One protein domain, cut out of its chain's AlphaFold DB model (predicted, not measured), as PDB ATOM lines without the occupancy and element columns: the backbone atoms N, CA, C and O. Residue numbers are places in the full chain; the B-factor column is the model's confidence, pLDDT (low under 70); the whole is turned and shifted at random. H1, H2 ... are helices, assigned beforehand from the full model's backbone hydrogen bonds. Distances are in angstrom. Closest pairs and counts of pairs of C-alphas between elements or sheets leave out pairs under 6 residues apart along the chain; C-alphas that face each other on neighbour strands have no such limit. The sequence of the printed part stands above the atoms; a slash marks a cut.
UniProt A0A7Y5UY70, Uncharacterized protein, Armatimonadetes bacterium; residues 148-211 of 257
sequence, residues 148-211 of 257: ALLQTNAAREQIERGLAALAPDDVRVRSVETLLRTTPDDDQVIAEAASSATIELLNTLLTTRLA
ATOM      1  N   ALA A 148      48.418 105.613 -48.599       92.25
ATOM      2  CA  ALA A 148      47.491 106.550 -47.970       92.25
ATOM      3  C   ALA A 148      46.342 105.830 -47.244       92.25
ATOM      4  O   ALA A 148      45.955 106.241 -46.151       92.25
ATOM      5  N   LEU A 149      45.828 104.728 -47.806       91.94
ATOM      6  CA  LEU A 149      44.796 103.914 -47.160       91.94
ATOM      7  C   LEU A 149      45.313 103.217 -45.897       91.94
ATOM      8  O   LEU A 149      44.638 103.250 -44.865       91.94
ATOM      9  N   LEU A 150      46.523 102.653 -45.943       91.75
ATOM     10  CA  LEU A 150      47.174 102.056 -44.769       91.75
ATOM     11  C   LEU A 150      47.446 103.082 -43.658       91.75
ATOM     12  O   LEU A 150      47.436 102.736 -42.479       91.75
ATOM     13  N   GLN A 151      47.669 104.342 -44.028       91.19
ATOM     14  CA  GLN A 151      47.941 105.442 -43.102       91.19
ATOM     15  C   GLN A 151      46.676 106.116 -42.549       91.19
ATOM     16  O   GLN A 151      46.785 107.021 -41.720       91.19
ATOM     17  N   THR A 152      45.475 105.692 -42.955       92.00
ATOM     18  CA  THR A 152      44.236 106.174 -42.327       92.00
ATOM     19  C   THR A 152      44.210 105.808 -40.842       92.00
ATOM     20  O   THR A 152      44.647 104.722 -40.464       92.00
ATOM     21  N   ASN A 153      43.664 106.685 -39.989       88.56
ATOM     22  CA  ASN A 153      43.637 106.455 -38.534       88.56
ATOM     23  C   ASN A 153      43.034 105.088 -38.171       88.56
ATOM     24  O   ASN A 153      43.592 104.370 -37.351       88.56
ATOM     25  N   ALA A 154      41.943 104.694 -38.837       87.50
ATOM     26  CA  ALA A 154      41.281 103.416 -38.586       87.50
ATOM     27  C   ALA A 154      42.168 102.206 -38.932       87.50
ATOM     28  O   ALA A 154      42.326 101.309 -38.104       87.50
ATOM     29  N   ALA A 155      42.773 102.189 -40.128       88.56
ATOM     30  CA  ALA A 155      43.665 101.104 -40.539       88.56
ATOM     31  C   ALA A 155      44.910 101.052 -39.647       88.56
ATOM     32  O   ALA A 155      45.306  99.981 -39.190       88.56
ATOM     33  N   ARG A 156      45.485 102.217 -39.339       90.62
ATOM     34  CA  ARG A 156      46.673 102.339 -38.502       90.62
ATOM     35  C   ARG A 156      46.439 101.823 -37.086       90.62
ATOM     36  O   ARG A 156      47.207 100.986 -36.629       90.62
ATOM     37  N   GLU A 157      45.363 102.237 -36.421       87.56
ATOM     38  CA  GLU A 157      45.016 101.748 -35.078       87.56
ATOM     39  C   GLU A 157      44.760 100.237 -35.050       87.56
ATOM     40  O   GLU A 157      45.035  99.567 -34.051       87.56
ATOM     41  N   GLN A 158      44.176  99.684 -36.114       87.25
ATOM     42  CA  GLN A 158      43.932  98.250 -36.225       87.25
ATOM     43  C   GLN A 158      45.241  97.474 -36.407       87.25
ATOM     44  O   GLN A 158      45.479  96.493 -35.700       87.25
ATOM     45  N   ILE A 159      46.111  97.948 -37.303       90.88
ATOM     46  CA  ILE A 159      47.436  97.371 -37.531       90.88
ATOM     47  C   ILE A 159      48.270  97.449 -36.249       90.88
ATOM     48  O   ILE A 159      48.761  96.422 -35.795       90.88
ATOM     49  N   GLU A 160      48.388  98.621 -35.620       90.19
ATOM     50  CA  GLU A 160      49.192  98.822 -34.405       90.19
ATOM     51  C   GLU A 160      48.729  97.918 -33.250       90.19
ATOM     52  O   GLU A 160      49.558  97.292 -32.587       90.19
ATOM     53  N   ARG A 161      47.410  97.759 -33.048       85.38
ATOM     54  CA  ARG A 161      46.870  96.834 -32.035       85.38
ATOM     55  C   ARG A 161      47.225  95.380 -32.312       85.38
ATOM     56  O   ARG A 161      47.608  94.665 -31.390       85.38
ATOM     57  N   GLY A 162      47.092  94.928 -33.555       86.19
ATOM     58  CA  GLY A 162      47.417  93.545 -33.885       86.19
ATOM     59  C   GLY A 162      48.928  93.279 -33.900       86.19
ATOM     60  O   GLY A 162      49.348  92.197 -33.502       86.19
ATOM     61  N   LEU A 163      49.761  94.271 -34.246       89.56
ATOM     62  CA  LEU A 163      51.218  94.177 -34.101       89.56
ATOM     63  C   LEU A 163      51.638  94.037 -32.632       89.56
ATOM     64  O   LEU A 163      52.543  93.259 -32.341       89.56
ATOM     65  N   ALA A 164      50.963  94.720 -31.700       86.38
ATOM     66  CA  ALA A 164      51.244  94.609 -30.264       86.38
ATOM     67  C   ALA A 164      50.977  93.204 -29.684       86.38
ATOM     68  O   ALA A 164      51.509  92.868 -28.627       86.38
ATOM     69  N   ALA A 165      50.173  92.380 -30.365       82.06
ATOM     70  CA  ALA A 165      49.919  90.990 -29.985       82.06
ATOM     71  C   ALA A 165      50.996  90.008 -30.498       82.06
ATOM     72  O   ALA A 165      50.983  88.834 -30.124       82.06
ATOM     73  N   LEU A 166      51.917  90.461 -31.355       84.75
ATOM     74  CA  LEU A 166      52.993  89.646 -31.920       84.75
ATOM     75  C   LEU A 166      54.274  89.738 -31.082       84.75
ATOM     76  O   LEU A 166      54.459  90.635 -30.261       84.75
ATOM     77  N   ALA A 167      55.191  88.793 -31.304       84.56
ATOM     78  CA  ALA A 167      56.497  88.815 -30.658       84.56
ATOM     79  C   ALA A 167      57.323  90.039 -31.124       84.56
ATOM     80  O   ALA A 167      57.399  90.276 -32.332       84.56
ATOM     81  N   PRO A 168      58.009  90.765 -30.216       79.00
ATOM     82  CA  PRO A 168      58.791  91.959 -30.567       79.00
ATOM     83  C   PRO A 168      59.893  91.730 -31.615       79.00
ATOM     84  O   PRO A 168      60.245  92.643 -32.360       79.00
ATOM     85  N   ASP A 169      60.429  90.510 -31.694       85.50
ATOM     86  CA  ASP A 169      61.528  90.157 -32.600       85.50
ATOM     87  C   ASP A 169      61.065  89.681 -33.989       85.50
ATOM     88  O   ASP A 169      61.895  89.310 -34.825       85.50
ATOM     89  N   ASP A 170      59.759  89.693 -34.272       87.56
ATOM     90  CA  ASP A 170      59.235  89.283 -35.574       87.56
ATOM     91  C   ASP A 170      59.650  90.279 -36.670       87.56
ATOM     92  O   ASP A 170      59.283  91.456 -36.672       87.56
ATOM     93  N   VAL A 171      60.422  89.796 -37.646       87.88
ATOM     94  CA  VAL A 171      60.936  90.603 -38.765       87.88
ATOM     95  C   VAL A 171      59.803  91.265 -39.556       87.88
ATOM     96  O   VAL A 171      59.973  92.380 -40.049       87.88
ATOM     97  N   ARG A 172      58.628  90.626 -39.639       91.31
ATOM     98  CA  ARG A 172      57.466  91.158 -40.364       91.31
ATOM     99  C   ARG A 172      56.917  92.420 -39.709       91.31
ATOM    100  O   ARG A 172      56.453  93.297 -40.427       91.31
ATOM    101  N   VAL A 173      57.017  92.546 -38.380       90.62
ATOM    102  CA  VAL A 173      56.586  93.750 -37.649       90.62
ATOM    103  C   VAL A 173      57.372  94.959 -38.148       90.62
ATOM    104  O   VAL A 173      56.775  95.956 -38.545       90.62
ATOM    105  N   ARG A 174      58.702  94.841 -38.254       91.19
ATOM    106  CA  ARG A 174      59.559  95.927 -38.762       91.19
ATOM    107  C   ARG A 174      59.223  96.300 -40.203       91.19
ATOM    108  O   ARG A 174      59.217  97.485 -40.528       91.19
ATOM    109  N   SER A 175      58.927  95.320 -41.056       93.62
ATOM    110  CA  SER A 175      58.505  95.575 -42.439       93.62
ATOM    111  C   SER A 175      57.167  96.313 -42.505       93.62
ATOM    112  O   SER A 175      57.050  97.283 -43.252       93.62
ATOM    113  N   VAL A 176      56.180  95.926 -41.687       93.81
ATOM    114  CA  VAL A 176      54.898  96.646 -41.597       93.81
ATOM    115  C   VAL A 176      55.110  98.074 -41.101       93.81
ATOM    116  O   VAL A 176      54.629  99.016 -41.724       93.81
ATOM    117  N   GLU A 177      55.867  98.263 -40.021       92.50
ATOM    118  CA  GLU A 177      56.160  99.604 -39.516       92.50
ATOM    119  C   GLU A 177      56.932 100.459 -40.531       92.50
ATOM    120  O   GLU A 177      56.770 101.677 -40.567       92.50
ATOM    121  N   THR A 178      57.783  99.834 -41.347       93.88
ATOM    122  CA  THR A 178      58.470 100.511 -42.451       93.88
ATOM    123  C   THR A 178      57.440 101.003 -43.460       93.88
ATOM    124  O   THR A 178      57.375 102.203 -43.693       93.88
ATOM    125  N   LEU A 179      56.542 100.141 -43.952       93.81
ATOM    126  CA  LEU A 179      55.462 100.545 -44.867       93.81
ATOM    127  C   LEU A 179      54.579 101.669 -44.304       93.81
ATOM    128  O   LEU A 179      54.192 102.568 -45.047       93.81
ATOM    129  N   LEU A 180      54.284 101.657 -43.001       92.19
ATOM    130  CA  LEU A 180      53.481 102.700 -42.355       92.19
ATOM    131  C   LEU A 180      54.199 104.054 -42.240       92.19
ATOM    132  O   LEU A 180      53.532 105.083 -42.135       92.19
ATOM    133  N   ARG A 181      55.538 104.070 -42.239       91.38
ATOM    134  CA  ARG A 181      56.363 105.285 -42.106       91.38
ATOM    135  C   ARG A 181      56.921 105.792 -43.437       91.38
ATOM    136  O   ARG A 181      57.279 106.965 -43.524       91.38
ATOM    137  N   THR A 182      57.022 104.930 -44.443       91.50
ATOM    138  CA  THR A 182      57.636 105.247 -45.734       91.50
ATOM    139  C   THR A 182      56.760 106.180 -46.570       91.50
ATOM    140  O   THR A 182      55.534 106.060 -46.610       91.50
ATOM    141  N   THR A 183      57.405 107.123 -47.257       86.88
ATOM    142  CA  THR A 183      56.769 107.988 -48.253       86.88
ATOM    143  C   THR A 183      56.712 107.292 -49.619       86.88
ATOM    144  O   THR A 183      57.561 106.449 -49.906       86.88
ATOM    145  N   PRO A 184      55.762 107.646 -50.504       82.81
ATOM    146  CA  PRO A 184      55.595 106.979 -51.801       82.81
ATOM    147  C   PRO A 184      56.788 107.074 -52.768       82.81
ATOM    148  O   PRO A 184      56.775 106.403 -53.793       82.81
ATOM    149  N   ASP A 185      57.792 107.904 -52.468       86.62
ATOM    150  CA  ASP A 185      58.933 108.162 -53.353       86.62
ATOM    151  C   ASP A 185      60.075 107.138 -53.204       86.62
ATOM    152  O   ASP A 185      60.974 107.096 -54.045       86.62
ATOM    153  N   ASP A 186      60.052 106.297 -52.163       92.31
ATOM    154  CA  ASP A 186      61.094 105.292 -51.915       92.31
ATOM    155  C   ASP A 186      60.698 103.902 -52.441       92.31
ATOM    156  O   ASP A 186      60.433 102.955 -51.694       92.31
ATOM    157  N   ASP A 187      60.641 103.785 -53.771       91.88
ATOM    158  CA  ASP A 187      60.193 102.577 -54.477       91.88
ATOM    159  C   ASP A 187      60.935 101.299 -54.026       91.88
ATOM    160  O   ASP A 187      60.355 100.210 -54.002       91.88
ATOM    161  N   GLN A 188      62.225 101.411 -53.689       93.62
ATOM    162  CA  GLN A 188      63.051 100.272 -53.290       93.62
ATOM    163  C   GLN A 188      62.721  99.810 -51.871       93.62
ATOM    164  O   GLN A 188      62.487  98.617 -51.671       93.62
ATOM    165  N   VAL A 189      62.643 100.733 -50.908       94.75
ATOM    166  CA  VAL A 189      62.260 100.399 -49.530       94.75
ATOM    167  C   VAL A 189      60.852  99.811 -49.492       94.75
ATOM    168  O   VAL A 189      60.618  98.815 -48.806       94.75
ATOM    169  N   ILE A 190      59.917 100.363 -50.270       95.00
ATOM    170  CA  ILE A 190      58.551  99.833 -50.355       95.00
ATOM    171  C   ILE A 190      58.562  98.420 -50.942       95.00
ATOM    172  O   ILE A 190      57.912  97.533 -50.395       95.00
ATOM    173  N   ALA A 191      59.307  98.180 -52.026       94.38
ATOM    174  CA  ALA A 191      59.383  96.860 -52.650       94.38
ATOM    175  C   ALA A 191      59.948  95.788 -51.702       94.38
ATOM    176  O   ALA A 191      59.472  94.651 -51.716       94.38
ATOM    177  N   GLU A 192      60.940  96.140 -50.884       94.31
ATOM    178  CA  GLU A 192      61.542  95.243 -49.891       94.31
ATOM    179  C   GLU A 192      60.617  94.992 -48.695       94.31
ATOM    180  O   GLU A 192      60.460  93.848 -48.256       94.31
ATOM    181  N   ALA A 193      59.965  96.041 -48.190       94.25
ATOM    182  CA  ALA A 193      59.053  95.944 -47.059       94.25
ATOM    183  C   ALA A 193      57.739  95.228 -47.434       94.25
ATOM    184  O   ALA A 193      57.205  94.461 -46.635       94.25
ATOM    185  N   ALA A 194      57.255  95.381 -48.669       94.31
ATOM    186  CA  ALA A 194      56.067  94.711 -49.203       94.31
ATOM    187  C   ALA A 194      56.329  93.244 -49.607       94.31
ATOM    188  O   ALA A 194      55.924  92.796 -50.676       94.31
ATOM    189  N   SER A 195      57.014  92.462 -48.774       94.69
ATOM    190  CA  SER A 195      57.213  91.030 -49.029       94.69
ATOM    191  C   SER A 195      55.903  90.239 -48.887       94.69
ATOM    192  O   SER A 195      55.011  90.646 -48.145       94.69
ATOM    193  N   SER A 196      55.787  89.067 -49.531       92.94
ATOM    194  CA  SER A 196      54.582  88.216 -49.436       92.94
ATOM    195  C   SER A 196      54.130  87.967 -47.991       92.94
ATOM    196  O   SER A 196      52.950  88.107 -47.694       92.94
ATOM    197  N   ALA A 197      55.071  87.678 -47.085       92.12
ATOM    198  CA  ALA A 197      54.773  87.440 -45.673       92.12
ATOM    199  C   ALA A 197      54.261  88.699 -44.949       92.12
ATOM    200  O   ALA A 197      53.416  88.600 -44.061       92.12
ATOM    201  N   THR A 198      54.756  89.881 -45.327       94.62
ATOM    202  CA  THR A 198      54.285  91.167 -44.788       94.62
ATOM    203  C   THR A 198      52.879  91.482 -45.291       94.62
ATOM    204  O   THR A 198      52.036  91.913 -44.513       94.62
ATOM    205  N   ILE A 199      52.597  91.212 -46.568       94.69
ATOM    206  CA  ILE A 199      51.266  91.402 -47.156       94.69
ATOM    207  C   ILE A 199      50.239  90.442 -46.544       94.69
ATOM    208  O   ILE A 199      49.127  90.853 -46.226       94.69
ATOM    209  N   GLU A 200      50.601  89.176 -46.331       91.12
ATOM    210  CA  GLU A 200      49.745  88.200 -45.642       91.12
ATOM    211  C   GLU A 200      49.454  88.617 -44.197       91.12
ATOM    212  O   GLU A 200      48.308  88.537 -43.746       91.12
ATOM    213  N   LEU A 201      50.470  89.124 -43.489       91.62
ATOM    214  CA  LEU A 201      50.297  89.686 -42.155       91.62
ATOM    215  C   LEU A 201      49.352  90.889 -42.181       91.62
ATOM    216  O   LEU A 201      48.392  90.909 -41.423       91.62
ATOM    217  N   LEU A 202      49.571  91.854 -43.075       92.81
ATOM    218  CA  LEU A 202      48.709  93.029 -43.217       92.81
ATOM    219  C   LEU A 202      47.263  92.648 -43.530       92.81
ATOM    220  O   LEU A 202      46.358  93.161 -42.885       92.81
ATOM    221  N   ASN A 203      47.037  91.718 -44.459       91.56
ATOM    222  CA  ASN A 203      45.697  91.218 -44.762       91.56
ATOM    223  C   ASN A 203      45.039  90.585 -43.539       91.56
ATOM    224  O   ASN A 203      43.860  90.823 -43.294       91.56
ATOM    225  N   THR A 204      45.800  89.823 -42.750       88.12
ATOM    226  CA  THR A 204      45.307  89.275 -41.482       88.12
ATOM    227  C   THR A 204      44.926  90.415 -40.542       88.12
ATOM    228  O   THR A 204      43.772  90.520 -40.167       88.12
ATOM    229  N   LEU A 205      45.839  91.342 -40.253       89.12
ATOM    230  CA  LEU A 205      45.600  92.455 -39.328       89.12
ATOM    231  C   LEU A 205      44.402  93.328 -39.736       89.12
ATOM    232  O   LEU A 205      43.593  93.686 -38.886       89.12
ATOM    233  N   LEU A 206      44.268  93.636 -41.027       86.62
ATOM    234  CA  LEU A 206      43.189  94.459 -41.583       86.62
ATOM    235  C   LEU A 206      41.829  93.748 -41.591       86.62
ATOM    236  O   LEU A 206      40.790  94.408 -41.555       86.62
ATOM    237  N   THR A 207      41.808  92.414 -41.610       82.19
ATOM    238  CA  THR A 207      40.564  91.625 -41.588       82.19
ATOM    239  C   THR A 207      40.209  91.101 -40.199       82.19
ATOM    240  O   THR A 207      39.026  90.878 -39.929       82.19
ATOM    241  N   THR A 208      41.187  90.957 -39.299       73.25
ATOM    242  CA  THR A 208      40.966  90.503 -37.928       73.25
ATOM    243  C   THR A 208      40.086  91.508 -37.198       73.25
ATOM    244  O   THR A 208      40.445  92.670 -36.997       73.25
ATOM    245  N   ARG A 209      38.916  91.037 -36.767       67.12
ATOM    246  CA  ARG A 209      38.012  91.779 -35.891       67.12
ATOM    247  C   ARG A 209      38.307  91.405 -34.443       67.12
ATOM    248  O   ARG A 209      38.712  90.281 -34.157       67.12
ATOM    249  N   LEU A 210      38.077  92.339 -33.521       67.50
ATOM    250  CA  LEU A 210      38.059  92.015 -32.097       67.50
ATOM    251  C   LEU A 210      36.903  91.037 -31.854       67.50
ATOM    252  O   LEU A 210      35.738  91.423 -31.961       67.50
ATOM    253  N   ALA A 211      37.221  89.781 -31.560       71.12
ATOM    254  CA  ALA A 211      36.217  88.730 -31.438       71.12
ATOM    255  C   ALA A 211      35.578  88.685 -30.043       71.12
ATOM    256  O   ALA A 211      34.484  88.150 -29.861       71.12
TER     257      ALA A 211
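What this domain is: This is residues 148 to 211 of the 257 residues of an uncharacterized protein of Armatimonadetes bacterium (UniProt A0A7Y5UY70). Two helices, H1 and H2, run side by side in opposite ways with a gap between them, and H4 crosses both on one side, bridging from the beginning of H2 to H1. The short H3 folds back along H2 in a helical hairpin and meets H4 at a corner, while residues 165 to 170, in the link between H1 and H2, stick out. The printed part has 64 residues, with four named helices in the order H1, H2, H3, H4 and no named strand; the class is all helix. It is compact, with a radius of gyration of the C-alphas of 11.3 A, and spans 36 by 25 by 17 A.

Where its parts are: The printed part begins at Ala 148 and ends at Ala 211, and the C-alphas of these two residues are 26.8 A apart. H1 holds residues 153 to 164 and is 16.3 A long, beginning at C-alpha 153 at (43.637, 106.455, -38.534). H2 holds residues 171 to 181 and is 15.7 A long; its C-alpha 171 is at (60.936, 90.603, -38.765). H3 holds residues 187 to 193 and is 10.0 A long. H4 holds residues 196 to 207 and is 16.4 A long, ending at C-alpha 207 at (40.564, 91.625, -41.588).

How they stand to each other: H1 and H2 are close but not clearly touching; their closest C-alphas, those of Leu 163 and Val 173, are 6.4 A apart. Their lines stand at a shallow tilt of 21 degrees, opposite ways. H4 touches H1 with residues 202 to 206 alone, at a steep tilt of 66 degrees, opposite ways; the closest C-alphas are those of Ile 159 and Leu 205, 5.5 A apart. H4 touches H2 with residues 197 to 202 alone, and the closest C-alphas, those of Arg 172 and Thr 198, are 5.4 A apart. H2 and H4 run the same way at a steep tilt of 69 degrees, only just short of about perpendicular. H2 and H3, a helical hairpin, touch, with the C-alphas of Ser 175 and Ala 193 closest at 4.7 A. They run opposite ways at a tilt of 36 degrees, only just steep. The helix packing is mostly crossed: of the 3 pairs that touch, 0 are at a shallow tilt. H3 and H4 meet only through their link, and H1 and H3 are apart. In H1, H2, H3 and H4 every O i to N i+4 pair is within hydrogen-bond range.

The domain as a whole: The two C-alphas farthest apart are those of Asp 185 and Ala 211, at 37.1 A. The printed part has no cut. The links from H2 to H3 and from H3 to H4 are tight, the link from H1 to H2, with 6 residues, is short, and no link is long. The mean pLDDT of the printed part is 88.9, and residues 209 to 210 are under 70.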